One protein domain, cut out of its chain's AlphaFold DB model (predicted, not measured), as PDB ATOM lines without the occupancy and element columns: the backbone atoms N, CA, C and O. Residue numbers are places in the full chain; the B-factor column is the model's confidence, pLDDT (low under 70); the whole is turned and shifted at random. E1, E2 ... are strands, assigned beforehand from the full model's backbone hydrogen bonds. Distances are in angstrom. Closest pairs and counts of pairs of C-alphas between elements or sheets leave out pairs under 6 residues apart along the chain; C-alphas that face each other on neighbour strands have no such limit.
ATOM      1  N   LEU A 171     169.588 109.582 151.369       50.16
ATOM      2  CA  LEU A 171     168.132 109.408 151.317       50.16
ATOM      3  C   LEU A 171     167.820 107.986 150.822       50.16
ATOM      4  O   LEU A 171     168.050 107.688 149.653       50.16
ATOM      5  N   CYS A 172     167.247 107.135 151.672       52.38
ATOM      6  CA  CYS A 172     166.783 105.805 151.273       52.38
ATOM      7  C   CYS A 172     165.276 105.860 150.993       52.38
ATOM      8  O   CYS A 172     164.458 105.818 151.906       52.38
ATOM      9  N   LEU A 173     164.894 105.956 149.723       50.00
ATOM     10  CA  LEU A 173     163.558 105.527 149.287       50.00
ATOM     11  C   LEU A 173     163.501 103.991 149.383       50.00
ATOM     12  O   LEU A 173     164.558 103.379 149.397       50.00
ATOM     13  N   PHE A 174     162.337 103.353 149.488       49.41
ATOM     14  CA  PHE A 174     162.214 101.910 149.269       49.41
ATOM     15  C   PHE A 174     160.832 101.460 148.832       49.41
ATOM     16  O   PHE A 174     159.834 102.084 149.176       49.41
ATOM     17  N   VAL A 175     160.798 100.366 148.069       45.53
ATOM     18  CA  VAL A 175     159.604  99.587 147.734       45.53
ATOM     19  C   VAL A 175     159.990  98.118 147.865       45.53
ATOM     20  O   VAL A 175     160.977  97.687 147.277       45.53
ATOM     21  N   LEU A 176     159.246  97.367 148.668       48.22
ATOM     22  CA  LEU A 176     159.456  95.950 148.931       48.22
ATOM     23  C   LEU A 176     158.156  95.224 148.613       48.22
ATOM     24  O   LEU A 176     157.114  95.554 149.179       48.22
ATOM     25  N   ALA A 177     158.226  94.248 147.719       45.84
ATOM     26  CA  ALA A 177     157.140  93.321 147.454       45.84
ATOM     27  C   ALA A 177     157.598  91.930 147.888       45.84
ATOM     28  O   ALA A 177     158.666  91.482 147.474       45.84
ATOM     29  N   ASP A 178     156.806  91.273 148.723       44.25
ATOM     30  CA  ASP A 178     157.043  89.902 149.163       44.25
ATOM     31  C   ASP A 178     155.763  89.092 148.963       44.25
ATOM     32  O   ASP A 178     154.659  89.610 149.126       44.25
ATOM     33  N   GLY A 179     155.893  87.835 148.567       49.06
ATOM     34  CA  GLY A 179     154.767  86.976 148.244       49.06
ATOM     35  C   GLY A 179     155.070  85.534 148.594       49.06
ATOM     36  O   GLY A 179     156.021  84.952 148.078       49.06
ATOM     37  N   ASP A 180     154.214  84.940 149.419       48.69
ATOM     38  CA  ASP A 180     154.240  83.514 149.710       48.69
ATOM     39  C   ASP A 180     153.077  82.831 148.983       48.69
ATOM     40  O   ASP A 180     151.904  82.939 149.355       48.69
ATOM     41  N   ILE A 181     153.433  82.106 147.923       48.09
ATOM     42  CA  ILE A 181     152.506  81.311 147.114       48.09
ATOM     43  C   ILE A 181     151.900  80.131 147.886       48.09
ATOM     44  O   ILE A 181     150.807  79.692 147.541       48.09
ATOM     45  N   PHE A 182     152.571  79.623 148.926       41.72
ATOM     46  CA  PHE A 182     152.075  78.517 149.751       41.72
ATOM     47  C   PHE A 182     151.070  78.990 150.803       41.72
ATOM     48  O   PHE A 182     150.214  78.212 151.217       41.72
ATOM     49  N   GLN A 183     151.146  80.261 151.202       51.50
ATOM     50  CA  GLN A 183     150.218  80.890 152.148       51.50
ATOM     51  C   GLN A 183     149.185  81.800 151.468       51.50
ATOM     52  O   GLN A 183     148.411  82.455 152.162       51.50
ATOM     53  N   ALA A 184     149.166  81.845 150.127       55.88
ATOM     54  CA  ALA A 184     148.323  82.743 149.334       55.88
ATOM     55  C   ALA A 184     148.322  84.179 149.899       55.88
ATOM     56  O   ALA A 184     147.282  84.830 150.027       55.88
ATOM     57  N   SER A 185     149.511  84.647 150.277       56.97
ATOM     58  CA  SER A 185     149.717  85.937 150.924       56.97
ATOM     59  C   SER A 185     150.708  86.781 150.140       56.97
ATOM     60  O   SER A 185     151.696  86.267 149.622       56.97
ATOM     61  N   GLY A 186     150.461  88.082 150.078       54.66
ATOM     62  CA  GLY A 186     151.353  89.053 149.467       54.66
ATOM     63  C   GLY A 186     151.436  90.305 150.320       54.66
ATOM     64  O   GLY A 186     150.449  90.728 150.909       54.66
ATOM     65  N   SER A 187     152.607  90.918 150.382       54.75
ATOM     66  CA  SER A 187     152.806  92.216 151.002       54.75
ATOM     67  C   SER A 187     153.504  93.159 150.034       54.75
ATOM     68  O   SER A 187     154.386  92.771 149.271       54.75
ATOM     69  N   LEU A 188     153.078  94.412 150.050       48.09
ATOM     70  CA  LEU A 188     153.701  95.516 149.352       48.09
ATOM     71  C   LEU A 188     153.938  96.609 150.379       48.09
ATOM     72  O   LEU A 188     152.999  97.126 150.974       48.09
ATOM     73  N   SER A 189     155.188  96.995 150.567       58.34
ATOM     74  CA  SER A 189     155.531  98.137 151.391       58.34
ATOM     75  C   SER A 189     156.375  99.130 150.625       58.34
ATOM     76  O   SER A 189     157.117  98.773 149.718       58.34
ATOM     77  N   ALA A 190     156.233 100.398 150.961       50.00
ATOM     78  CA  ALA A 190     157.013 101.478 150.405       50.00
ATOM     79  C   ALA A 190     157.348 102.469 151.510       50.00
ATOM     80  O   ALA A 190     156.574 102.667 152.444       50.00
ATOM     81  N   GLY A 191     158.492 103.124 151.414       53.50
ATOM     82  CA  GLY A 191     158.877 104.082 152.423       53.50
ATOM     83  C   GLY A 191     160.012 104.992 152.015       53.50
ATOM     84  O   GLY A 191     160.587 104.892 150.937       53.50
ATOM     85  N   ILE A 192     160.301 105.928 152.901       57.06
ATOM     86  CA  ILE A 192     161.410 106.861 152.816       57.06
ATOM     87  C   ILE A 192     162.079 106.855 154.177       57.06
ATOM     88  O   ILE A 192     161.395 106.889 155.195       57.06
ATOM     89  N   ARG A 193     163.406 106.841 154.201       61.69
ATOM     90  CA  ARG A 193     164.228 106.884 155.400       61.69
ATOM     91  C   ARG A 193     165.362 107.883 155.190       61.69
ATOM     92  O   ARG A 193     166.162 107.744 154.270       61.69
ATOM     93  N   LEU A 194     165.425 108.891 156.051       57.44
ATOM     94  CA  LEU A 194     166.450 109.927 156.076       57.44
ATOM     95  C   LEU A 194     167.220 109.824 157.396       57.44
ATOM     96  O   LEU A 194     166.669 110.175 158.443       57.44
ATOM     97  N   PRO A 195     168.464 109.326 157.388       57.38
ATOM     98  CA  PRO A 195     169.309 109.354 158.572       57.38
ATOM     99  C   PRO A 195     169.765 110.787 158.878       57.38
ATOM    100  O   PRO A 195     170.086 111.560 157.978       57.38
ATOM    101  N   ASP A 196     169.817 111.136 160.162       50.94
ATOM    102  CA  ASP A 196     170.399 112.398 160.620       50.94
ATOM    103  C   ASP A 196     171.923 112.348 160.434       50.94
ATOM    104  O   ASP A 196     172.621 111.536 161.049       50.94
ATOM    105  N   VAL A 197     172.432 113.240 159.583       49.81
ATOM    106  CA  VAL A 197     173.857 113.330 159.232       49.81
ATOM    107  C   VAL A 197     174.740 113.708 160.420       49.81
ATOM    108  O   VAL A 197     175.904 113.314 160.490       49.81
ATOM    109  N   ASN A 198     174.177 114.435 161.386       46.34
ATOM    110  CA  ASN A 198     174.891 114.931 162.556       46.34
ATOM    111  C   ASN A 198     174.756 113.985 163.756       46.34
ATOM    112  O   ASN A 198     175.544 114.074 164.699       46.34
ATOM    113  N   LYS A 199     173.772 113.072 163.744       51.53
ATOM    114  CA  LYS A 199     173.509 112.138 164.849       51.53
ATOM    115  C   LYS A 199     173.223 110.708 164.365       51.53
ATOM    116  O   LYS A 199     172.069 110.377 164.076       51.53
ATOM    117  N   PRO A 200     174.237 109.816 164.366       49.44
ATOM    118  CA  PRO A 200     174.041 108.408 164.029       49.44
ATOM    119  C   PRO A 200     172.945 107.773 164.890       49.44
ATOM    120  O   PRO A 200     172.973 107.880 166.114       49.44
ATOM    121  N   GLY A 201     171.984 107.108 164.246       52.44
ATOM    122  CA  GLY A 201     170.860 106.437 164.910       52.44
ATOM    123  C   GLY A 201     169.563 107.252 164.973       52.44
ATOM    124  O   GLY A 201     168.513 106.681 165.272       52.44
ATOM    125  N   ARG A 202     169.584 108.551 164.640       57.97
ATOM    126  CA  ARG A 202     168.358 109.332 164.412       57.97
ATOM    127  C   ARG A 202     167.943 109.242 162.953       57.97
ATOM    128  O   ARG A 202     168.779 109.264 162.056       57.97
ATOM    129  N   VAL A 203     166.643 109.090 162.740       62.22
ATOM    130  CA  VAL A 203     166.057 108.835 161.428       62.22
ATOM    131  C   VAL A 203     164.700 109.522 161.350       62.22
ATOM    132  O   VAL A 203     163.910 109.437 162.295       62.22
ATOM    133  N   ALA A 204     164.438 110.178 160.223       59.94
ATOM    134  CA  ALA A 204     163.089 110.474 159.775       59.94
ATOM    135  C   ALA A 204     162.646 109.396 158.785       59.94
ATOM    136  O   ALA A 204     163.355 109.105 157.829       59.94
ATOM    137  N   GLU A 205     161.502 108.777 159.028       67.44
ATOM    138  CA  GLU A 205     160.964 107.713 158.199       67.44
ATOM    139  C   GLU A 205     159.471 107.896 157.949       67.44
ATOM    140  O   GLU A 205     158.723 108.346 158.817       67.44
ATOM    141  N   LEU A 206     159.059 107.529 156.745       62.50
ATOM    142  CA  LEU A 206     157.679 107.291 156.365       62.50
ATOM    143  C   LEU A 206     157.632 105.883 155.784       62.50
ATOM    144  O   LEU A 206     158.399 105.570 154.884       62.50
ATOM    145  N   TYR A 207     156.745 105.050 156.291       70.31
ATOM    146  CA  TYR A 207     156.556 103.672 155.885       70.31
ATOM    147  C   TYR A 207     155.072 103.437 155.647       70.31
ATOM    148  O   TYR A 207     154.237 103.789 156.477       70.31
ATOM    149  N   LEU A 208     154.761 102.857 154.503       56.72
ATOM    150  CA  LEU A 208     153.443 102.446 154.063       56.72
ATOM    151  C   LEU A 208     153.535 100.955 153.781       56.72
ATOM    152  O   LEU A 208     154.437 100.528 153.070       56.72
ATOM    153  N   ALA A 209     152.620 100.162 154.312       64.75
ATOM    154  CA  ALA A 209     152.560  98.740 154.030       64.75
ATOM    155  C   ALA A 209     151.128  98.292 153.801       64.75
ATOM    156  O   ALA A 209     150.204  98.715 154.491       64.75
ATOM    157  N   VAL A 210     150.983  97.417 152.821       62.12
ATOM    158  CA  VAL A 210     149.776  96.688 152.482       62.12
ATOM    159  C   VAL A 210     150.129  95.216 152.579       62.12
ATOM    160  O   VAL A 210     151.075  94.781 151.931       62.12
ATOM    161  N   ALA A 211     149.395  94.443 153.362       69.31
ATOM    162  CA  ALA A 211     149.475  92.995 153.337       69.31
ATOM    163  C   ALA A 211     148.104  92.409 153.013       69.31
ATOM    164  O   ALA A 211     147.061  92.923 153.410       69.31
ATOM    165  N   LEU A 212     148.128  91.348 152.227       66.12
ATOM    166  CA  LEU A 212     146.992  90.590 151.748       66.12
ATOM    167  C   LEU A 212     147.253  89.151 152.161       66.12
ATOM    168  O   LEU A 212     148.299  88.599 151.829       66.12
ATOM    169  N   ALA A 213     146.316  88.540 152.868       70.62
ATOM    170  CA  ALA A 213     146.367  87.119 153.170       70.62
ATOM    171  C   ALA A 213     145.034  86.483 152.801       70.62
ATOM    172  O   ALA A 213     143.968  86.984 153.161       70.62
ATOM    173  N   VAL A 214     145.093  85.375 152.070       63.88
ATOM    174  CA  VAL A 214     143.914  84.595 151.717       63.88
ATOM    175  C   VAL A 214     143.917  83.332 152.567       63.88
ATOM    176  O   VAL A 214     144.853  82.539 152.537       63.88
ATOM    177  N   GLY A 215     142.870  83.155 153.370       60.62
ATOM    178  CA  GLY A 215     142.694  81.965 154.192       60.62
ATOM    179  C   GLY A 215     142.577  80.688 153.344       60.62
ATOM    180  O   GLY A 215     142.239  80.764 152.162       60.62
ATOM    181  N   PRO A 216     142.773  79.505 153.955       54.81
ATOM    182  CA  PRO A 216     142.942  78.226 153.251       54.81
ATOM    183  C   PRO A 216     141.784  77.811 152.320       54.81
ATOM    184  O   PRO A 216     141.985  76.971 151.451       54.81
ATOM    185  N   ASP A 217     140.604  78.428 152.449       56.72
ATOM    186  CA  ASP A 217     139.414  78.131 151.640       56.72
ATOM    187  C   ASP A 217     139.056  79.223 150.606       56.72
ATOM    188  O   ASP A 217     137.948  79.207 150.072       56.72
ATOM    189  N   ASN A 218     139.914  80.226 150.360       55.94
ATOM    190  CA  ASN A 218     139.617  81.413 149.525       55.94
ATOM    191  C   ASN A 218     138.383  82.237 149.955       55.94
ATOM    192  O   ASN A 218     137.944  83.135 149.238       55.94
ATOM    193  N   LYS A 219     137.811  81.949 151.127       52.62
ATOM    194  CA  LYS A 219     136.611  82.620 151.657       52.62
ATOM    195  C   LYS A 219     136.932  83.775 152.598       52.62
ATOM    196  O   LYS A 219     136.120  84.682 152.747       52.62
ATOM    197  N   ASN A 220     138.116  83.750 153.203       62.28
ATOM    198  CA  ASN A 220     138.536  84.731 154.193       62.28
ATOM    199  C   ASN A 220     139.695  85.530 153.611       62.28
ATOM    200  O   ASN A 220     140.824  85.049 153.581       62.28
ATOM    201  N   ILE A 221     139.401  86.727 153.116       68.06
ATOM    202  CA  ILE A 221     140.423  87.675 152.675       68.06
ATOM    203  C   ILE A 221     140.721  88.590 153.858       68.06
ATOM    204  O   ILE A 221     139.809  89.233 154.386       68.06
ATOM    205  N   ALA A 222     141.984  88.623 154.270       72.25
ATOM    206  CA  ALA A 222     142.509  89.586 155.218       72.25
ATOM    207  C   ALA A 222     143.314  90.656 154.469       72.25
ATOM    208  O   ALA A 222     144.160  90.329 153.635       72.25
ATOM    209  N   ILE A 223     143.028  91.924 154.752       71.12
ATOM    210  CA  ILE A 223     143.740  93.078 154.207       71.12
ATOM    211  C   ILE A 223     144.231  93.920 155.375       71.12
ATOM    212  O   ILE A 223     143.431  94.408 156.172       71.12
ATOM    213  N   ASP A 224     145.538  94.122 155.436       72.31
ATOM    214  CA  ASP A 224     146.212  94.980 156.395       72.31
ATOM    215  C   ASP A 224     146.797  96.181 155.674       72.31
ATOM    216  O   ASP A 224     147.637  96.047 154.793       72.31
ATOM    217  N   LEU A 225     146.376  97.372 156.068       69.06
ATOM    218  CA  LEU A 225     146.998  98.626 155.679       69.06
ATOM    219  C   LEU A 225     147.680  99.188 156.913       69.06
ATOM    220  O   LEU A 225     147.054  99.296 157.962       69.06
ATOM    221  N   SER A 226     148.938  99.587 156.805       79.38
ATOM    222  CA  SER A 226     149.637 100.273 157.882       79.38
ATOM    223  C   SER A 226     150.465 101.433 157.355       79.38
ATOM    224  O   SER A 226     151.029 101.405 156.265       79.38
ATOM    225  N   VAL A 227     150.505 102.489 158.151       70.00
ATOM    226  CA  VAL A 227     151.278 103.698 157.930       70.00
ATOM    227  C   VAL A 227     152.048 103.956 159.208       70.00
ATOM    228  O   VAL A 227     151.474 104.000 160.291       70.00
ATOM    229  N   THR A 228     153.355 104.132 159.104       83.38
ATOM    230  CA  THR A 228     154.204 104.561 160.210       83.38
ATOM    231  C   THR A 228     155.026 105.741 159.739       83.38
ATOM    232  O   THR A 228     155.711 105.662 158.730       83.38
ATOM    233  N   ALA A 229     154.970 106.845 160.467       68.69
ATOM    234  CA  ALA A 229     155.840 107.983 160.262       68.69
ATOM    235  C   ALA A 229     156.541 108.319 161.575       68.69
ATOM    236  O   ALA A 229     155.944 108.294 162.651       68.69
ATOM    237  N   ARG A 230     157.819 108.653 161.500       80.12
ATOM    238  CA  ARG A 230     158.605 109.108 162.640       80.12
ATOM    239  C   ARG A 230     159.609 110.130 162.151       80.12
ATOM    240  O   ARG A 230     160.165 109.985 161.078       80.12
ATOM    241  N   GLY A 231     159.893 111.143 162.948       66.31
ATOM    242  CA  GLY A 231     160.973 112.073 162.655       66.31
ATOM    243  C   GLY A 231     161.450 112.741 163.921       66.31
ATOM    244  O   GLY A 231     160.647 113.021 164.801       66.31
ATOM    245  N   CYS A 232     162.752 112.983 164.017       66.00
ATOM    246  CA  CYS A 232     163.350 113.700 165.134       66.00
ATOM    247  C   CYS A 232     164.185 114.862 164.608       66.00
ATOM    248  O   CYS A 232     164.927 114.699 163.644       66.00
ATOM    249  N   ALA A 233     164.102 116.007 165.273       59.59
ATOM    250  CA  ALA A 233     164.909 117.181 164.990       59.59
ATOM    251  C   ALA A 233     165.592 117.658 166.273       59.59
ATOM    252  O   ALA A 233     164.958 117.789 167.322       59.59
ATOM    253  N   THR A 234     166.895 117.931 166.195       63.78
ATOM    254  CA  THR A 234     167.601 118.648 167.262       63.78
ATOM    255  C   THR A 234     167.342 120.135 167.062       63.78
ATOM    256  O   THR A 234     167.801 120.701 166.076       63.78
ATOM    257  N   ILE A 235     166.594 120.764 167.967       59.25
ATOM    258  CA  ILE A 235     166.254 122.193 167.852       59.25
ATOM    259  C   ILE A 235     167.284 123.091 168.536       59.25
ATOM    260  O   ILE A 235     167.362 124.282 168.247       59.25
ATOM    261  N   TRP A 236     168.072 122.525 169.451       55.16
ATOM    262  CA  TRP A 236     169.109 123.251 170.163       55.16
ATOM    263  C   TRP A 236     170.238 122.315 170.585       55.16
ATOM    264  O   TRP A 236     169.995 121.184 171.017       55.16
ATOM    265  N   GLN A 237     171.468 122.803 170.465       64.75
ATOM    266  CA  GLN A 237     172.675 122.113 170.890       64.75
ATOM    267  C   GLN A 237     173.693 123.134 171.395       64.75
ATOM    268  O   GLN A 237     173.896 124.171 170.765       64.75
ATOM    269  N   LEU A 238     174.349 122.820 172.508       59.50
ATOM    270  CA  LEU A 238     175.419 123.633 173.078       59.50
ATOM    271  C   LEU A 238     176.575 122.746 173.533       59.50
ATOM    272  O   LEU A 238     176.328 121.733 174.183       59.50
ATOM    273  N   GLY A 239     177.808 123.177 173.254       57.12
ATOM    274  CA  GLY A 239     179.044 122.615 173.810       57.12
ATOM    275  C   GLY A 239     179.881 121.797 172.824       57.12
ATOM    276  O   GLY A 239     179.351 121.063 171.990       57.12
ATOM    277  N   GLU A 240     181.205 121.910 172.961       52.72
ATOM    278  CA  GLU A 240     182.204 121.028 172.352       52.72
ATOM    279  C   GLU A 240     182.727 120.087 173.451       52.72
ATOM    280  O   GLU A 240     183.299 120.527 174.447       52.72
ATOM    281  N   GLY A 241     182.465 118.785 173.328       59.91
ATOM    282  CA  GLY A 241     182.815 117.785 174.342       59.91
ATOM    283  C   GLY A 241     181.619 117.354 175.195       59.91
ATOM    284  O   GLY A 241     180.988 116.343 174.886       59.91
ATOM    285  N   ILE A 242     181.297 118.099 176.259       63.78
ATOM    286  CA  ILE A 242     180.024 117.924 176.980       63.78
ATOM    287  C   ILE A 242     178.968 118.705 176.211       63.78
ATOM    288  O   ILE A 242     179.049 119.931 176.152       63.78
ATOM    289  N   SER A 243     178.000 118.009 175.619       65.81
ATOM    290  CA  SER A 243     176.937 118.670 174.862       65.81
ATOM    291  C   SER A 243     175.587 118.525 175.537       65.81
ATOM    292  O   SER A 243     175.230 117.449 176.010       65.81
ATOM    293  N   ILE A 244     174.823 119.611 175.558       65.81
ATOM    294  CA  ILE A 244     173.416 119.587 175.950       65.81
ATOM    295  C   ILE A 244     172.604 119.699 174.669       65.81
ATOM    296  O   ILE A 244     172.855 120.593 173.858       65.81
ATOM    297  N   THR A 245     171.657 118.789 174.459       63.78
ATOM    298  CA  THR A 245     170.837 118.773 173.247       63.78
ATOM    299  C   THR A 245     169.360 118.695 173.572       63.78
ATOM    300  O   THR A 245     168.950 117.858 174.367       63.78
ATOM    301  N   ILE A 246     168.564 119.527 172.903       63.94
ATOM    302  CA  ILE A 246     167.104 119.458 172.944       63.94
ATOM    303  C   ILE A 246     166.624 118.853 171.631       63.94
ATOM    304  O   ILE A 246     166.922 119.359 170.545       63.94
ATOM    305  N   THR A 247     165.879 117.762 171.738       66.56
ATOM    306  CA  THR A 247     165.414 116.961 170.611       66.56
ATOM    307  C   THR A 247     163.909 116.865 170.640       66.56
ATOM    308  O   THR A 247     163.349 116.447 171.642       66.56
ATOM    309  N   VAL A 248     163.257 117.189 169.532       62.59
ATOM    310  CA  VAL A 248     161.821 116.973 169.361       62.59
ATOM    311  C   VAL A 248     161.628 115.818 168.398       62.59
ATOM    312  O   VAL A 248     162.162 115.851 167.292       62.59
ATOM    313  N   CYS A 249     160.867 114.807 168.798       73.44
ATOM    314  CA  CYS A 249     160.451 113.714 167.937       73.44
ATOM    315  C   CYS A 249     158.936 113.718 167.762       73.44
ATOM    316  O   CYS A 249     158.183 113.939 168.706       73.44
ATOM    317  N   LEU A 250     158.502 113.430 166.543       70.69
ATOM    318  CA  LEU A 250     157.122 113.168 166.180       70.69
ATOM    319  C   LEU A 250     157.014 111.718 165.732       70.69
ATOM    320  O   LEU A 250     157.900 111.194 165.056       70.69
ATOM    321  N   THR A 251     155.917 111.081 166.105       85.19
ATOM    322  CA  THR A 251     155.565 109.729 165.684       85.19
ATOM    323  C   THR A 251     154.102 109.716 165.286       85.19
ATOM    324  O   THR A 251     153.267 110.344 165.929       85.19
ATOM    325  N   ALA A 252     153.789 109.012 164.217       72.44
ATOM    326  CA  ALA A 252     152.436 108.723 163.804       72.44
ATOM    327  C   ALA A 252     152.392 107.267 163.360       72.44
ATOM    328  O   ALA A 252     153.282 106.789 162.659       72.44
ATOM    329  N   LYS A 253     151.367 106.550 163.788       87.25
ATOM    330  CA  LYS A 253     151.077 105.200 163.328       87.25
ATOM    331  C   LYS A 253     149.600 105.128 163.021       87.25
ATOM    332  O   LYS A 253     148.791 105.725 163.721       87.25
ATOM    333  N   GLY A 254     149.258 104.434 161.960       83.94
ATOM    334  CA  GLY A 254     147.895 104.243 161.514       83.94
ATOM    335  C   GLY A 254     147.792 102.886 160.860       83.94
ATOM    336  O   GLY A 254     148.751 102.419 160.255       83.94
ATOM    337  N   GLY A 255     146.647 102.250 160.972       80.25
ATOM    338  CA  GLY A 255     146.406 101.019 160.266       80.25
ATOM    339  C   GLY A 255     144.947 100.631 160.269       80.25
ATOM    340  O   GLY A 255     144.168 101.053 161.124       80.25
ATOM    341  N   ILE A 256     144.602  99.842 159.267       78.00
ATOM    342  CA  ILE A 256     143.285  99.272 159.059       78.00
ATOM    343  C   ILE A 256     143.505  97.786 158.831       78.00
ATOM    344  O   ILE A 256     144.309  97.413 157.985       78.00
ATOM    345  N   HIS A 257     142.775  96.964 159.570       81.69
ATOM    346  CA  HIS A 257     142.736  95.527 159.375       81.69
ATOM    347  C   HIS A 257     141.307  95.130 159.022       81.69
ATOM    348  O   HIS A 257     140.373  95.380 159.791       81.69
ATOM    349  N   TYR A 258     141.144  94.528 157.851       77.88
ATOM    350  CA  TYR A 258     139.898  93.939 157.392       77.88
ATOM    351  C   TYR A 258     140.058  92.428 157.340       77.88
ATOM    352  O   TYR A 258     140.930  91.944 156.631       77.88
ATOM    353  N   ALA A 259     139.208  91.683 158.040       79.00
ATOM    354  CA  ALA A 259     139.146  90.229 157.940       79.00
ATOM    355  C   ALA A 259     137.731  89.744 158.253       79.00
ATOM    356  O   ALA A 259     137.055  90.299 159.120       79.00
ATOM    357  N   ASN A 260     137.275  88.691 157.570       73.88
ATOM    358  CA  ASN A 260     135.972  88.052 157.816       73.88
ATOM    359  C   ASN A 260     134.793  89.049 157.835       73.88
ATOM    360  O   ASN A 260     133.950  89.000 158.729       73.88
ATOM    361  N   SER A 261     134.770  89.997 156.889       70.81
ATOM    362  CA  SER A 261     133.761  91.071 156.811       70.81
ATOM    363  C   SER A 261     133.729  92.024 158.011       70.81
ATOM    364  O   SER A 261     132.781  92.791 158.172       70.81
ATOM    365  N   THR A 262     134.772  92.015 158.839       73.00
ATOM    366  CA  THR A 262     134.940  92.945 159.953       73.00
ATOM    367  C   THR A 262     136.087  93.901 159.678       73.00
ATOM    368  O   THR A 262     137.144  93.499 159.197       73.00
ATOM    369  N   LEU A 263     135.858  95.177 159.976       77.69
ATOM    370  CA  LEU A 263     136.843  96.239 159.857       77.69
ATOM    371  C   LEU A 263     137.287  96.656 161.257       77.69
ATOM    372  O   LEU A 263     136.459  96.895 162.136       77.69
ATOM    373  N   SER A 264     138.590  96.789 161.439       79.94
ATOM    374  CA  SER A 264     139.194  97.402 162.613       79.94
ATOM    375  C   SER A 264     140.213  98.442 162.179       79.94
ATOM    376  O   SER A 264     140.807  98.332 161.107       79.94
ATOM    377  N   PHE A 265     140.400  99.476 162.989       84.19
ATOM    378  CA  PHE A 265     141.434 100.473 162.749       84.19
ATOM    379  C   PHE A 265     142.136 100.843 164.044       84.19
ATOM    380  O   PHE A 265     141.557 100.784 165.128       84.19
ATOM    381  N   ALA A 266     143.385 101.263 163.922       87.44
ATOM    382  CA  ALA A 266     144.163 101.819 165.011       87.44
ATOM    383  C   ALA A 266     144.972 102.994 164.476       87.44
ATOM    384  O   ALA A 266     145.618 102.882 163.440       87.44
ATOM    385  N   ALA A 267     144.950 104.119 165.175       79.56
ATOM    386  CA  ALA A 267     145.788 105.261 164.862       79.56
ATOM    387  C   ALA A 267     146.310 105.900 166.145       79.56
ATOM    388  O   ALA A 267     145.613 105.958 167.153       79.56
ATOM    389  N   SER A 268     147.540 106.391 166.108       84.75
ATOM    390  CA  SER A 268     148.190 107.079 167.215       84.75
ATOM    391  C   SER A 268     149.121 108.152 166.679       84.75
ATOM    392  O   SER A 268     149.857 107.917 165.719       84.75
ATOM    393  N   VAL A 269     149.142 109.308 167.326       70.81
ATOM    394  CA  VAL A 269     150.111 110.373 167.082       70.81
ATOM    395  C   VAL A 269     150.753 110.732 168.410       70.81
ATOM    396  O   VAL A 269     150.067 110.956 169.405       70.81
ATOM    397  N   GLY A 270     152.078 110.796 168.420       83.38
ATOM    398  CA  GLY A 270     152.864 111.115 169.597       83.38
ATOM    399  C   GLY A 270     153.927 112.163 169.316       83.38
ATOM    400  O   GLY A 270     154.486 112.239 168.222       83.38
ATOM    401  N   VAL A 271     154.226 112.950 170.339       71.62
ATOM    402  CA  VAL A 271     155.318 113.914 170.383       71.62
ATOM    403  C   VAL A 271     156.178 113.626 171.605       71.62
ATOM    404  O   VAL A 271     155.664 113.348 172.687       71.62
ATOM    405  N   SER A 272     157.493 113.714 171.459       85.56
ATOM    406  CA  SER A 272     158.411 113.690 172.591       85.56
ATOM    407  C   SER A 272     159.447 114.793 172.474       85.56
ATOM    408  O   SER A 272     159.921 115.105 171.386       85.56
ATOM    409  N   VAL A 273     159.801 115.385 173.606       74.12
ATOM    410  CA  VAL A 273     160.855 116.383 173.735       74.12
ATOM    411  C   VAL A 273     161.863 115.857 174.744       74.12
ATOM    412  O   VAL A 273     161.532 115.721 175.919       74.12
ATOM    413  N   SER A 274     163.069 115.560 174.277       79.81
ATOM    414  CA  SER A 274     164.167 115.015 175.075       79.81
ATOM    415  C   SER A 274     165.245 116.072 175.285       79.81
ATOM    416  O   SER A 274     165.619 116.790 174.355       79.81
ATOM    417  N   PHE A 275     165.725 116.170 176.516       79.00
ATOM    418  CA  PHE A 275     166.786 117.044 176.983       79.00
ATOM    419  C   PHE A 275     167.929 116.141 177.433       79.00
ATOM    420  O   PHE A 275     167.883 115.546 178.511       79.00
ATOM    421  N   ASP A 276     168.936 116.033 176.577       76.69
ATOM    422  CA  ASP A 276     170.020 115.075 176.739       76.69
ATOM    423  C   ASP A 276     171.300 115.812 177.131       76.69
ATOM    424  O   ASP A 276     171.684 116.785 176.475       76.69
ATOM    425  N   VAL A 277     171.996 115.326 178.158       76.38
ATOM    426  CA  VAL A 277     173.379 115.721 178.458       76.38
ATOM    427  C   VAL A 277     174.293 114.596 178.004       76.38
ATOM    428  O   VAL A 277     174.220 113.486 178.526       76.38
ATOM    429  N   ASN A 278     175.161 114.874 177.038       72.62
ATOM    430  CA  ASN A 278     176.040 113.896 176.413       72.62
ATOM    431  C   ASN A 278     177.498 114.138 176.804       72.62
ATOM    432  O   ASN A 278     177.977 115.271 176.751       72.62
ATOM    433  N   LEU A 279     178.214 113.061 177.126       69.88
ATOM    434  CA  LEU A 279     179.669 113.046 177.263       69.88
ATOM    435  C   LEU A 279     180.329 112.433 176.014       69.88
ATOM    436  O   LEU A 279     179.753 111.520 175.421       69.88
ATOM    437  N   PRO A 280     181.569 112.833 175.662       61.25
ATOM    438  CA  PRO A 280     182.220 112.434 174.407       61.25
ATOM    439  C   PRO A 280     182.377 110.919 174.211       61.25
ATOM    440  O   PRO A 280     182.338 110.436 173.088       61.25
ATOM    441  N   VAL A 281     182.584 110.172 175.302       64.31
ATOM    442  CA  VAL A 281     182.915 108.732 175.268       64.31
ATOM    443  C   VAL A 281     181.753 107.858 175.744       64.31
ATOM    444  O   VAL A 281     181.618 106.715 175.325       64.31
ATOM    445  N   ILE A 282     180.914 108.393 176.631       64.81
ATOM    446  CA  ILE A 282     179.898 107.623 177.369       64.81
ATOM    447  C   ILE A 282     178.501 107.815 176.749       64.81
ATOM    448  O   ILE A 282     177.595 107.030 177.012       64.81
ATOM    449  N   GLY A 283     178.324 108.817 175.880       67.50
ATOM    450  CA  GLY A 283     177.023 109.162 175.308       67.50
ATOM    451  C   GLY A 283     176.145 109.918 176.306       67.50
ATOM    452  O   GLY A 283     176.660 110.647 177.159       67.50
ATOM    453  N   SER A 284     174.823 109.788 176.182       67.94
ATOM    454  CA  SER A 284     173.861 110.467 177.059       67.94
ATOM    455  C   SER A 284     173.961 109.943 178.495       67.94
ATOM    456  O   SER A 284     173.708 108.770 178.761       67.94
ATOM    457  N   ILE A 285     174.339 110.817 179.427       72.00
ATOM    458  CA  ILE A 285     174.442 110.511 180.862       72.00
ATOM    459  C   ILE A 285     173.196 110.909 181.646       72.00
ATOM    460  O   ILE A 285     172.947 110.352 182.714       72.00
ATOM    461  N   ILE A 286     172.441 111.875 181.122       72.62
ATOM    462  CA  ILE A 286     171.165 112.337 181.656       72.62
ATOM    463  C   ILE A 286     170.227 112.477 180.462       72.62
ATOM    464  O   ILE A 286     170.564 113.175 179.507       72.62
ATOM    465  N   ASP A 287     169.074 111.823 180.538       79.69
ATOM    466  CA  ASP A 287     167.971 111.952 179.588       79.69
ATOM    467  C   ASP A 287     166.734 112.360 180.381       79.69
ATOM    468  O   ASP A 287     166.257 111.617 181.244       79.69
ATOM    469  N   PHE A 288     166.243 113.562 180.107       78.56
ATOM    470  CA  PHE A 288     164.942 114.012 180.563       78.56
ATOM    471  C   PHE A 288     164.020 114.137 179.356       78.56
ATOM    472  O   PHE A 288     164.269 114.940 178.468       78.56
ATOM    473  N   THR A 289     162.926 113.388 179.339       85.69
ATOM    474  CA  THR A 289     161.993 113.359 178.215       85.69
ATOM    475  C   THR A 289     160.582 113.689 178.676       85.69
ATOM    476  O   THR A 289     160.051 113.064 179.591       85.69
ATOM    477  N   ILE A 290     159.945 114.642 178.001       80.75
ATOM    478  CA  ILE A 290     158.506 114.900 178.080       80.75
ATOM    479  C   ILE A 290     157.870 114.244 176.860       80.75
ATOM    480  O   ILE A 290     158.322 114.457 175.742       80.75
ATOM    481  N   SER A 291     156.825 113.450 177.049       86.44
ATOM    482  CA  SER A 291     156.141 112.752 175.959       86.44
ATOM    483  C   SER A 291     154.635 112.897 176.077       86.44
ATOM    484  O   SER A 291     154.084 112.900 177.177       86.44
ATOM    485  N   GLY A 292     153.980 113.022 174.933       76.62
ATOM    486  CA  GLY A 292     152.536 113.022 174.790       76.62
ATOM    487  C   GLY A 292     152.148 112.112 173.636       76.62
ATOM    488  O   GLY A 292     152.796 112.128 172.596       76.62
ATOM    489  N   GLU A 293     151.098 111.327 173.806       87.50
ATOM    490  CA  GLU A 293     150.552 110.446 172.783       87.50
ATOM    491  C   GLU A 293     149.033 110.479 172.864       87.50
ATOM    492  O   GLU A 293     148.460 110.431 173.950       87.50
ATOM    493  N   ILE A 294     148.383 110.569 171.714       72.56
ATOM    494  CA  ILE A 294     146.945 110.376 171.582       72.56
ATOM    495  C   ILE A 294     146.703 109.303 170.540       72.56
ATOM    496  O   ILE A 294     147.423 109.214 169.547       72.56
ATOM    497  N   GLY A 295     145.671 108.505 170.739       82.06
ATOM    498  CA  GLY A 295     145.314 107.479 169.786       82.06
ATOM    499  C   GLY A 295     143.867 107.064 169.887       82.06
ATOM    500  O   GLY A 295     143.148 107.378 170.835       82.06
ATOM    501  N   CYS A 296     143.436 106.352 168.863       82.00
ATOM    502  CA  CYS A 296     142.136 105.736 168.787       82.00
ATOM    503  C   CYS A 296     142.264 104.348 168.174       82.00
ATOM    504  O   CYS A 296     143.102 104.082 167.315       82.00
ATOM    505  N   THR A 297     141.416 103.451 168.638       86.12
ATOM    506  CA  THR A 297     141.246 102.121 168.077       86.12
ATOM    507  C   THR A 297     139.759 101.878 167.917       86.12
ATOM    508  O   THR A 297     138.971 102.297 168.764       86.12
ATOM    509  N   ALA A 298     139.367 101.217 166.840       82.31
ATOM    510  CA  ALA A 298     138.056 100.609 166.731       82.31
ATOM    511  C   ALA A 298     138.239  99.140 166.392       82.31
ATOM    512  O   ALA A 298     138.905  98.792 165.417       82.31
ATOM    513  N   ALA A 299     137.646  98.293 167.216       80.25
ATOM    514  CA  ALA A 299     137.533  96.871 166.978       80.25
ATOM    515  C   ALA A 299     136.137  96.550 166.412       80.25
ATOM    516  O   ALA A 299     135.224  97.387 166.494       80.25
ATOM    517  N   PRO A 300     135.936  95.330 165.883       72.50
ATOM    518  CA  PRO A 300     134.611  94.858 165.503       72.50
ATOM    519  C   PRO A 300     133.609  95.002 166.665       72.50
ATOM    520  O   PRO A 300     133.991  95.061 167.838       72.50
ATOM    521  N   ASN A 301     132.314  95.065 166.341       71.19
ATOM    522  CA  ASN A 301     131.215  95.259 167.301       71.19
ATOM    523  C   ASN A 301     131.201  96.642 167.984       71.19
ATOM    524  O   ASN A 301     130.964  96.737 169.185       71.19
ATOM    525  N   ASN A 302     131.455  97.720 167.229       66.44
ATOM    526  CA  ASN A 302     131.378  99.116 167.700       66.44
ATOM    527  C   ASN A 302     132.212  99.406 168.960       66.44
ATOM    528  O   ASN A 302     131.879 100.292 169.753       66.44
ATOM    529  N   THR A 303     133.295  98.653 169.159       75.75
ATOM    530  CA  THR A 303     134.161  98.804 170.327       75.75
ATOM    531  C   THR A 303     135.227  99.840 169.990       75.75
ATOM    532  O   THR A 303     136.218  99.524 169.338       75.75
ATOM    533  N   VAL A 304     135.002 101.094 170.370       81.31
ATOM    534  CA  VAL A 304     135.897 102.217 170.075       81.31
ATOM    535  C   VAL A 304     136.605 102.612 171.356       81.31
ATOM    536  O   VAL A 304     135.949 102.871 172.356       81.31
ATOM    537  N   THR A 305     137.933 102.678 171.329       84.31
ATOM    538  CA  THR A 305     138.749 103.171 172.443       84.31
ATOM    539  C   THR A 305     139.597 104.339 171.976       84.31
ATOM    540  O   THR A 305     140.485 104.164 171.144       84.31
ATOM    541  N   ALA A 306     139.355 105.521 172.529       83.75
ATOM    542  CA  ALA A 306     140.246 106.664 172.443       83.75
ATOM    543  C   ALA A 306     141.113 106.720 173.704       83.75
ATOM    544  O   ALA A 306     140.627 106.500 174.814       83.75
ATOM    545  N   TYR A 307     142.394 107.023 173.549       86.62
ATOM    546  CA  TYR A 307     143.305 107.171 174.672       86.62
ATOM    547  C   TYR A 307     144.238 108.358 174.477       86.62
ATOM    548  O   TYR A 307     144.556 108.766 173.361       86.62
ATOM    549  N   GLY A 308     144.676 108.908 175.599       80.25
ATOM    550  CA  GLY A 308     145.690 109.938 175.674       80.25
ATOM    551  C   GLY A 308     146.646 109.620 176.808       80.25
ATOM    552  O   GLY A 308     146.236 109.138 177.862       80.25
ATOM    553  N   LYS A 309     147.924 109.891 176.601       84.69
ATOM    554  CA  LYS A 309     148.971 109.722 177.594       84.69
ATOM    555  C   LYS A 309     149.876 110.934 177.547       84.69
ATOM    556  O   LYS A 309     150.326 111.328 176.481       84.69
ATOM    557  N   ILE A 310     150.176 111.504 178.700       81.88
ATOM    558  CA  ILE A 310     151.206 112.527 178.842       81.88
ATOM    559  C   ILE A 310     152.099 112.145 180.002       81.88
ATOM    560  O   ILE A 310     151.622 111.695 181.040       81.88
ATOM    561  N   GLY A 311     153.400 112.306 179.857       85.38
ATOM    562  CA  GLY A 311     154.274 112.057 180.979       85.38
ATOM    563  C   GLY A 311     155.696 112.484 180.768       85.38
ATOM    564  O   GLY A 311     156.096 112.974 179.714       85.38
ATOM    565  N   VAL A 312     156.442 112.288 181.837       78.62
ATOM    566  CA  VAL A 312     157.811 112.725 181.978       78.62
ATOM    567  C   VAL A 312     158.627 111.527 182.423       78.62
ATOM    568  O   VAL A 312     158.233 110.791 183.328       78.62
ATOM    569  N   SER A 313     159.769 111.329 181.790       87.62
ATOM    570  CA  SER A 313     160.769 110.359 182.205       87.62
ATOM    571  C   SER A 313     162.095 111.051 182.429       87.62
ATOM    572  O   SER A 313     162.461 111.965 181.700       87.62
ATOM    573  N   HIS A 314     162.822 110.588 183.431       84.12
ATOM    574  CA  HIS A 314     164.186 110.990 183.696       84.12
ATOM    575  C   HIS A 314     165.024 109.736 183.890       84.12
ATOM    576  O   HIS A 314     164.652 108.847 184.661       84.12
ATOM    577  N   SER A 315     166.168 109.659 183.230       84.44
ATOM    578  CA  SER A 315     167.108 108.570 183.429       84.44
ATOM    579  C   SER A 315     168.545 109.052 183.455       84.44
ATOM    580  O   SER A 315     168.917 110.042 182.832       84.44
ATOM    581  N   VAL A 316     169.338 108.320 184.223       84.31
ATOM    582  CA  VAL A 316     170.791 108.361 184.260       84.31
ATOM    583  C   VAL A 316     171.310 106.955 183.987       84.31
ATOM    584  O   VAL A 316     170.558 105.980 184.014       84.31
ATOM    585  N   LEU A 317     172.614 106.820 183.776       78.50
ATOM    586  CA  LEU A 317     173.244 105.574 183.323       78.50
ATOM    587  C   LEU A 317     172.888 104.317 184.149       78.50
ATOM    588  O   LEU A 317     172.851 103.211 183.616       78.50
ATOM    589  N   VAL A 318     172.603 104.480 185.444       84.94
ATOM    590  CA  VAL A 318     172.332 103.376 186.382       84.94
ATOM    591  C   VAL A 318     170.899 103.332 186.910       84.94
ATOM    592  O   VAL A 318     170.554 102.388 187.617       84.94
ATOM    593  N   ALA A 319     170.059 104.326 186.617       85.94
ATOM    594  CA  ALA A 319     168.712 104.403 187.177       85.94
ATOM    595  C   ALA A 319     167.792 105.292 186.345       85.94
ATOM    596  O   ALA A 319     168.229 106.258 185.728       85.94
ATOM    597  N   GLY A 320     166.493 105.033 186.402       87.75
ATOM    598  CA  GLY A 320     165.505 105.895 185.776       87.75
ATOM    599  C   GLY A 320     164.166 105.845 186.481       87.75
ATOM    600  O   GLY A 320     163.845 104.894 187.190       87.75
ATOM    601  N   ALA A 321     163.386 106.892 186.271       88.12
ATOM    602  CA  ALA A 321     162.026 107.012 186.751       88.12
ATOM    603  C   ALA A 321     161.159 107.680 185.689       88.12
ATOM    604  O   ALA A 321     161.630 108.478 184.878       88.12
ATOM    605  N   SER A 322     159.876 107.362 185.693       86.94
ATOM    606  CA  SER A 322     158.903 107.980 184.819       86.94
ATOM    607  C   SER A 322     157.524 108.011 185.447       86.94
ATOM    608  O   SER A 322     157.134 107.130 186.212       86.94
ATOM    609  N   ILE A 323     156.791 109.066 185.125       80.75
ATOM    610  CA  ILE A 323     155.406 109.278 185.522       80.75
ATOM    611  C   ILE A 323     154.625 109.596 184.265       80.75
ATOM    612  O   ILE A 323     155.014 110.481 183.505       80.75
ATOM    613  N   TYR A 324     153.505 108.914 184.076       86.50
ATOM    614  CA  TYR A 324     152.579 109.205 182.994       86.50
ATOM    615  C   TYR A 324     151.159 109.281 183.529       86.50
ATOM    616  O   TYR A 324     150.738 108.419 184.292       86.50
ATOM    617  N   LEU A 325     150.436 110.300 183.101       78.50
ATOM    618  CA  LEU A 325     149.001 110.433 183.242       78.50
ATOM    619  C   LEU A 325     148.351 109.865 181.980       78.50
ATOM    620  O   LEU A 325     148.675 110.293 180.871       78.50
ATOM    621  N   ASP A 326     147.462 108.898 182.155       86.00
ATOM    622  CA  ASP A 326     146.671 108.291 181.095       86.00
ATOM    623  C   ASP A 326     145.190 108.661 181.224       86.00
ATOM    624  O   ASP A 326     144.653 108.821 182.324       86.00
ATOM    625  N   PHE A 327     144.542 108.810 180.074       83.50
ATOM    626  CA  PHE A 327     143.108 108.985 179.912       83.50
ATOM    627  C   PHE A 327     142.633 107.985 178.871       83.50
ATOM    628  O   PHE A 327     143.225 107.879 177.799       83.50
ATOM    629  N   VAL A 328     141.561 107.268 179.171       87.19
ATOM    630  CA  VAL A 328     140.967 106.282 178.270       87.19
ATOM    631  C   VAL A 328     139.465 106.505 178.238       87.19
ATOM    632  O   VAL A 328     138.825 106.585 179.285       87.19
ATOM    633  N   ALA A 329     138.911 106.593 177.037       82.44
ATOM    634  CA  ALA A 329     137.485 106.601 176.766       82.44
ATOM    635  C   ALA A 329     137.174 105.411 175.858       82.44
ATOM    636  O   ALA A 329     137.684 105.342 174.744       82.44
ATOM    637  N   ALA A 330     136.357 104.476 176.328       84.56
ATOM    638  CA  ALA A 330     135.966 103.292 175.577       84.56
ATOM    639  C   ALA A 330     134.444 103.210 175.464       84.56
ATOM    640  O   ALA A 330     133.739 103.552 176.415       84.56
ATOM    641  N   THR A 331     133.919 102.750 174.331       80.56
ATOM    642  CA  THR A 331     132.497 102.408 174.240       80.56
ATOM    643  C   THR A 331     132.191 101.216 175.144       80.56
ATOM    644  O   THR A 331     133.004 100.306 175.311       80.56
ATOM    645  N   ALA A 332     131.012 101.231 175.756       78.56
ATOM    646  CA  ALA A 332     130.518 100.175 176.626       78.56
ATOM    647  C   ALA A 332     129.318  99.481 175.975       78.56
ATOM    648  O   ALA A 332     128.573 100.087 175.204       78.56
ATOM    649  N   ASP A 333     129.138  98.198 176.285       78.50
ATOM    650  CA  ASP A 333     128.045  97.358 175.776       78.50
ATOM    651  C   ASP A 333     127.904  97.347 174.242       78.50
ATOM    652  O   ASP A 333     126.810  97.143 173.725       78.50
ATOM    653  N   HIS A 334     128.997  97.579 173.504       78.12
ATOM    654  CA  HIS A 334     129.000  97.651 172.033       78.12
ATOM    655  C   HIS A 334     128.086  98.749 171.453       78.12
ATOM    656  O   HIS A 334     127.654  98.674 170.299       78.12
ATOM    657  N   LEU A 335     127.790  99.788 172.245       71.38
ATOM    658  CA  LEU A 335     126.930 100.898 171.848       71.38
ATOM    659  C   LEU A 335     127.751 102.177 171.611       71.38
ATOM    660  O   LEU A 335     128.460 102.629 172.511       71.38
ATOM    661  N   PRO A 336     127.629 102.825 170.437       75.19
ATOM    662  CA  PRO A 336     128.428 104.004 170.094       75.19
ATOM    663  C   PRO A 336     128.060 105.254 170.904       75.19
ATOM    664  O   PRO A 336     128.840 106.201 170.962       75.19
ATOM    665  N   ASN A 337     126.886 105.280 171.537       79.25
ATOM    666  CA  ASN A 337     126.438 106.377 172.395       79.25
ATOM    667  C   ASN A 337     126.685 106.120 173.889       79.25
ATOM    668  O   ASN A 337     126.327 106.965 174.709       79.25
ATOM    669  N   LYS A 338     127.290 104.984 174.256       78.44
ATOM    670  CA  LYS A 338     127.521 104.590 175.646       78.44
ATOM    671  C   LYS A 338     129.018 104.486 175.915       78.44
ATOM    672  O   LYS A 338     129.694 103.671 175.303       78.44
ATOM    673  N   TRP A 339     129.536 105.298 176.834       82.12
ATOM    674  CA  TRP A 339     130.980 105.464 177.031       82.12
ATOM    675  C   TRP A 339     131.406 105.286 178.484       82.12
ATOM    676  O   TRP A 339     130.784 105.818 179.404       82.12
ATOM    677  N   GLN A 340     132.505 104.566 178.683       83.38
ATOM    678  CA  GLN A 340     133.228 104.468 179.937       83.38
ATOM    679  C   GLN A 340     134.527 105.260 179.838       83.38
ATOM    680  O   GLN A 340     135.302 105.122 178.894       83.38
ATOM    681  N   PHE A 341     134.773 106.072 180.853       84.69
ATOM    682  CA  PHE A 341     135.931 106.934 180.949       84.69
ATOM    683  C   PHE A 341     136.765 106.528 182.160       84.69
ATOM    684  O   PHE A 341     136.243 106.186 183.227       84.69
ATOM    685  N   SER A 342     138.080 106.563 182.015       84.25
ATOM    686  CA  SER A 342     138.995 106.348 183.127       84.25
ATOM    687  C   SER A 342     140.249 107.184 182.968       84.25
ATOM    688  O   SER A 342     140.668 107.500 181.855       84.25
ATOM    689  N   SER A 343     140.852 107.529 184.097       81.25
ATOM    690  CA  SER A 343     142.165 108.147 184.136       81.25
ATOM    691  C   SER A 343     143.010 107.518 185.227       81.25
ATOM    692  O   SER A 343     142.510 107.142 186.294       81.25
ATOM    693  N   GLY A 344     144.303 107.406 184.961       77.38
ATOM    694  CA  GLY A 344     145.267 106.889 185.913       77.38
ATOM    695  C   GLY A 344     146.602 107.600 185.824       77.38
ATOM    696  O   GLY A 344     146.923 108.252 184.836       77.38
ATOM    697  N   VAL A 345     147.386 107.466 186.886       81.31
ATOM    698  CA  VAL A 345     148.791 107.857 186.916       81.31
ATOM    699  C   VAL A 345     149.619 106.597 187.071       81.31
ATOM    700  O   VAL A 345     149.482 105.868 188.051       81.31
ATOM    701  N   THR A 346     150.496 106.348 186.113       84.50
ATOM    702  CA  THR A 346     151.453 105.249 186.146       84.50
ATOM    703  C   THR A 346     152.828 105.783 186.514       84.50
ATOM    704  O   THR A 346     153.394 106.596 185.787       84.50
ATOM    705  N   PHE A 347     153.377 105.296 187.624       87.06
ATOM    706  CA  PHE A 347     154.764 105.497 188.020       87.06
ATOM    707  C   PHE A 347     155.578 104.260 187.641       87.06
ATOM    708  O   PHE A 347     155.192 103.138 187.969       87.06
ATOM    709  N   SER A 348     156.717 104.458 186.986       89.00
ATOM    710  CA  SER A 348     157.713 103.416 186.757       89.00
ATOM    711  C   SER A 348     159.073 103.878 187.257       89.00
ATOM    712  O   SER A 348     159.459 105.017 187.038       89.00
ATOM    713  N   ALA A 349     159.836 102.993 187.882       89.31
ATOM    714  CA  ALA A 349     161.226 103.232 188.234       89.31
ATOM    715  C   ALA A 349     162.053 101.974 188.013       89.31
ATOM    716  O   ALA A 349     161.553 100.852 188.097       89.31
ATOM    717  N   TRP A 350     163.333 102.153 187.736       89.19
ATOM    718  CA  TRP A 350     164.266 101.055 187.575       89.19
ATOM    719  C   TRP A 350     165.660 101.462 188.024       89.19
ATOM    720  O   TRP A 350     166.037 102.632 187.976       89.19
ATOM    721  N   ILE A 351     166.432 100.464 188.437       88.06
ATOM    722  CA  ILE A 351     167.866 100.581 188.700       88.06
ATOM    723  C   ILE A 351     168.547  99.467 187.909       88.06
ATOM    724  O   ILE A 351     167.988  98.384 187.756       88.06
ATOM    725  N   SER A 352     169.726  99.729 187.359       85.12
ATOM    726  CA  SER A 352     170.537  98.741 186.657       85.12
ATOM    727  C   SER A 352     171.958  98.770 187.200       85.12
ATOM    728  O   SER A 352     172.782  99.586 186.796       85.12
ATOM    729  N   LEU A 353     172.244  97.837 188.103       83.19
ATOM    730  CA  LEU A 353     173.586  97.479 188.549       83.19
ATOM    731  C   LEU A 353     173.993  96.160 187.873       83.19
ATOM    732  O   LEU A 353     173.132  95.382 187.465       83.19
ATOM    733  N   VAL A 354     175.298  95.900 187.743       80.31
ATOM    734  CA  VAL A 354     175.902  94.845 186.890       80.31
ATOM    735  C   VAL A 354     175.152  93.498 186.906       80.31
ATOM    736  O   VAL A 354     174.925  92.927 185.843       80.31
ATOM    737  N   PHE A 355     174.691  93.034 188.071       84.44
ATOM    738  CA  PHE A 355     173.927  91.785 188.221       84.44
ATOM    739  C   PHE A 355     172.525  91.970 188.827       84.44
ATOM    740  O   PHE A 355     171.844  90.992 189.120       84.44
ATOM    741  N   TRP A 356     172.076  93.211 189.030       75.50
ATOM    742  CA  TRP A 356     170.811  93.514 189.699       75.50
ATOM    743  C   TRP A 356     170.046  94.613 188.963       75.50
ATOM    744  O   TRP A 356     170.487  95.760 188.899       75.50
ATOM    745  N   ARG A 357     168.891  94.250 188.391       87.31
ATOM    746  CA  ARG A 357     168.075  95.131 187.541       87.31
ATOM    747  C   ARG A 357     166.619  95.213 188.014       87.31
ATOM    748  O   ARG A 357     165.725  94.754 187.297       87.31
ATOM    749  N   PRO A 358     166.352  95.712 189.230       89.19
ATOM    750  CA  PRO A 358     164.990  95.833 189.724       89.19
ATOM    751  C   PRO A 358     164.199  96.845 188.888       89.19
ATOM    752  O   PRO A 358     164.719  97.875 188.446       89.19
ATOM    753  N   ARG A 359     162.913  96.548 188.696       91.06
ATOM    754  CA  ARG A 359     161.936  97.437 188.070       91.06
ATOM    755  C   ARG A 359     160.678  97.468 188.923       91.06
ATOM    756  O   ARG A 359     160.205  96.423 189.363       91.06
ATOM    757  N   TRP A 360     160.137  98.658 189.118       91.38
ATOM    758  CA  TRP A 360     158.891  98.900 189.827       91.38
ATOM    759  C   TRP A 360     157.957  99.651 188.895       91.38
ATOM    760  O   TRP A 360     158.323 100.707 188.393       91.38
ATOM    761  N   THR A 361     156.758  99.128 188.680       90.75
ATOM    762  CA  THR A 361     155.705  99.821 187.935       90.75
ATOM    763  C   THR A 361     154.426  99.731 188.740       90.75
ATOM    764  O   THR A 361     154.032  98.644 189.164       90.75
ATOM    765  N   HIS A 362     153.784 100.869 188.967       89.56
ATOM    766  CA  HIS A 362     152.516 100.934 189.672       89.56
ATOM    767  C   HIS A 362     151.595 101.953 189.016       89.56
ATOM    768  O   HIS A 362     152.028 103.053 188.671       89.56
ATOM    769  N   ARG A 363     150.320 101.595 188.868       85.50
ATOM    770  CA  ARG A 363     149.291 102.473 188.317       85.50
ATOM    771  C   ARG A 363     148.249 102.779 189.381       85.50
ATOM    772  O   ARG A 363     147.592 101.874 189.881       85.50
ATOM    773  N   TYR A 364     148.068 104.062 189.662       84.44
ATOM    774  CA  TYR A 364     147.009 104.581 190.512       84.44
ATOM    775  C   TYR A 364     145.848 105.036 189.635       84.44
ATOM    776  O   TYR A 364     146.025 105.885 188.766       84.44
ATOM    777  N   VAL A 365     144.658 104.481 189.849       84.75
ATOM    778  CA  VAL A 365     143.440 104.993 189.209       84.75
ATOM    779  C   VAL A 365     143.076 106.309 189.891       84.75
ATOM    780  O   VAL A 365     142.882 106.327 191.104       84.75
ATOM    781  N   LEU A 366     142.996 107.403 189.130       82.31
ATOM    782  CA  LEU A 366     142.546 108.695 189.656       82.31
ATOM    783  C   LEU A 366     141.026 108.748 189.719       82.31
ATOM    784  O   LEU A 366     140.448 109.148 190.725       82.31
ATOM    785  N   TRP A 367     140.383 108.343 188.626       85.19
ATOM    786  CA  TRP A 367     138.935 108.279 188.531       85.19
ATOM    787  C   TRP A 367     138.515 107.309 187.428       85.19
ATOM    788  O   TRP A 367     139.237 107.070 186.457       85.19
ATOM    789  N   SER A 368     137.318 106.756 187.578       84.81
ATOM    790  CA  SER A 368     136.620 106.028 186.528       84.81
ATOM    791  C   SER A 368     135.141 106.367 186.615       84.81
ATOM    792  O   SER A 368     134.571 106.388 187.704       84.81
ATOM    793  N   VAL A 369     134.544 106.697 185.475       82.25
ATOM    794  CA  VAL A 369     133.146 107.113 185.368       82.25
ATOM    795  C   VAL A 369     132.516 106.407 184.180       82.25
ATOM    796  O   VAL A 369     133.105 106.327 183.104       82.25
ATOM    797  N   GLY A 370     131.290 105.933 184.368       74.62
ATOM    798  CA  GLY A 370     130.462 105.376 183.312       74.62
ATOM    799  C   GLY A 370     129.892 104.000 183.655       74.62
ATOM    800  O   GLY A 370     130.159 103.468 184.732       74.62
ATOM    801  N   PRO A 371     129.094 103.430 182.741       78.19
ATOM    802  CA  PRO A 371     128.839 103.962 181.403       78.19
ATOM    803  C   PRO A 371     127.901 105.188 181.384       78.19
ATOM    804  O   PRO A 371     126.835 105.171 181.993       78.19
ATOM    805  N   VAL A 372     128.292 106.244 180.666       77.06
ATOM    806  CA  VAL A 372     127.488 107.453 180.404       77.06
ATOM    807  C   VAL A 372     126.842 107.319 179.028       77.06
ATOM    808  O   VAL A 372     127.510 106.901 178.085       77.06
ATOM    809  N   THR A 373     125.556 107.650 178.915       83.25
ATOM    810  CA  THR A 373     124.809 107.592 177.646       83.25
ATOM    811  C   THR A 373     124.515 109.014 177.169       83.25
ATOM    812  O   THR A 373     124.077 109.825 177.987       83.25
ATOM    813  N   PHE A 374     124.778 109.306 175.894       71.81
ATOM    814  CA  PHE A 374     124.553 110.614 175.260       71.81
ATOM    815  C   PHE A 374     123.367 110.602 174.295       71.81
ATOM    816  O   PHE A 374     123.119 109.534 173.677       71.81
TER     817      PHE A 374
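What this domain is: This is residues 171 to 374 of the 374 residues of an uncharacterized protein of Perkinsus marinus (strain ATCC 50983 / TXsc) (UniProt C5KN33). One broad, single-layered sheet, a twisted wall of long strands lying side by side, is built by a chain that runs to and fro from E1 at one edge to E11 at the other. No other layer covers either face, and the wall bows as it twists without closing into a barrel, for E1 and E11 stay apart. The printed part has 204 residues with no named helix and eleven named strands, which follow in the same order along the chain and across the sheet, E1 - E2 - E3 - E4 - E5 - E6 - E7 - E8 - E9 - E10 - E11, all antiparallel. The class is all strand, and the whole is loose, with a radius of gyration of the C-alphas of 21.5 A and spans of 62 by 47 by 37 A.

How they stand to each other: E1, residues 172 to 180, is an edge strand and forms a hairpin with E2, residues 185 to 195; N 174 and O 191 are 2.7 A apart, within hydrogen-bond range. E3, residues 203 to 214, is antiparallel to E2 at 179 degrees between their directions, with N 188 and O 210 at 2.8 A. E4, residues 221 to 238, has N 226 at 2.8 A from O 209 of E3. E5, residues 243 to 259, pairs with E4 through N 227 and O 254 at 2.7 A. E6, residues 262 to 279, has N 268 at 2.8 A from O 253 of E5, and it bends by 57 degrees at residue 275. E7, residues 283 to 299, has N 292 at 2.8 A from O 271 of E6 and bends by 86 degrees at residue 286. E8, residues 303 to 316, has N 309 at 2.8 A from O 293 of E7. E9, residues 319 to 332, has N 325 at 2.8 A from O 310 of E8. E10, residues 335 to 351, has N 346 at 2.8 A from O 324 of E9 and bends by 87 degrees at residue 338. E11, residues 359 to 373, is the other edge strand, antiparallel to E10 at 167 degrees, with N 364 and O 345 at 2.8 A. The sheet's C-alphas lie up to 16.3 A off its best plane; from edge to edge the strands' lines turn by 77 degrees and the way across it by 53 degrees.

Where its parts are: E1 begins at C-alpha 172, at (166.783, 105.805, 151.273), and is 25.6 A long; E2 is 31.5 A and E3 34.2 A. E4 is 54.2 A from C-alpha 221 at (140.423, 87.675, 152.675) to C-alpha 238 at (175.419, 123.633, 173.078). E5 is 50.2 A, E6 52.0 A, E7 42.2 A, E8 40.3 A, E9 39.8 A and E10 44.3 A. E11 is 39.9 A and ends at C-alpha 373, at (124.809, 107.592, 177.646).

The domain as a whole: The C-alphas farthest apart are those of Asp 217 and Glu 240, at 64.0 A, and those of Leu 171 and Phe 374, the chain's last residue, are 49.7 A apart. The printed part has no cut and no long link: the links E2 to E3, E3 to E4 and E10 to E11 are short, and the others are tight. The mean pLDDT of the printed part is 72.4, and 76 residues are under 70, among them residues 171 to 206, 231 to 248 and 279 to 284. E1 has a mean pLDDT of 48, and E11 one of 84.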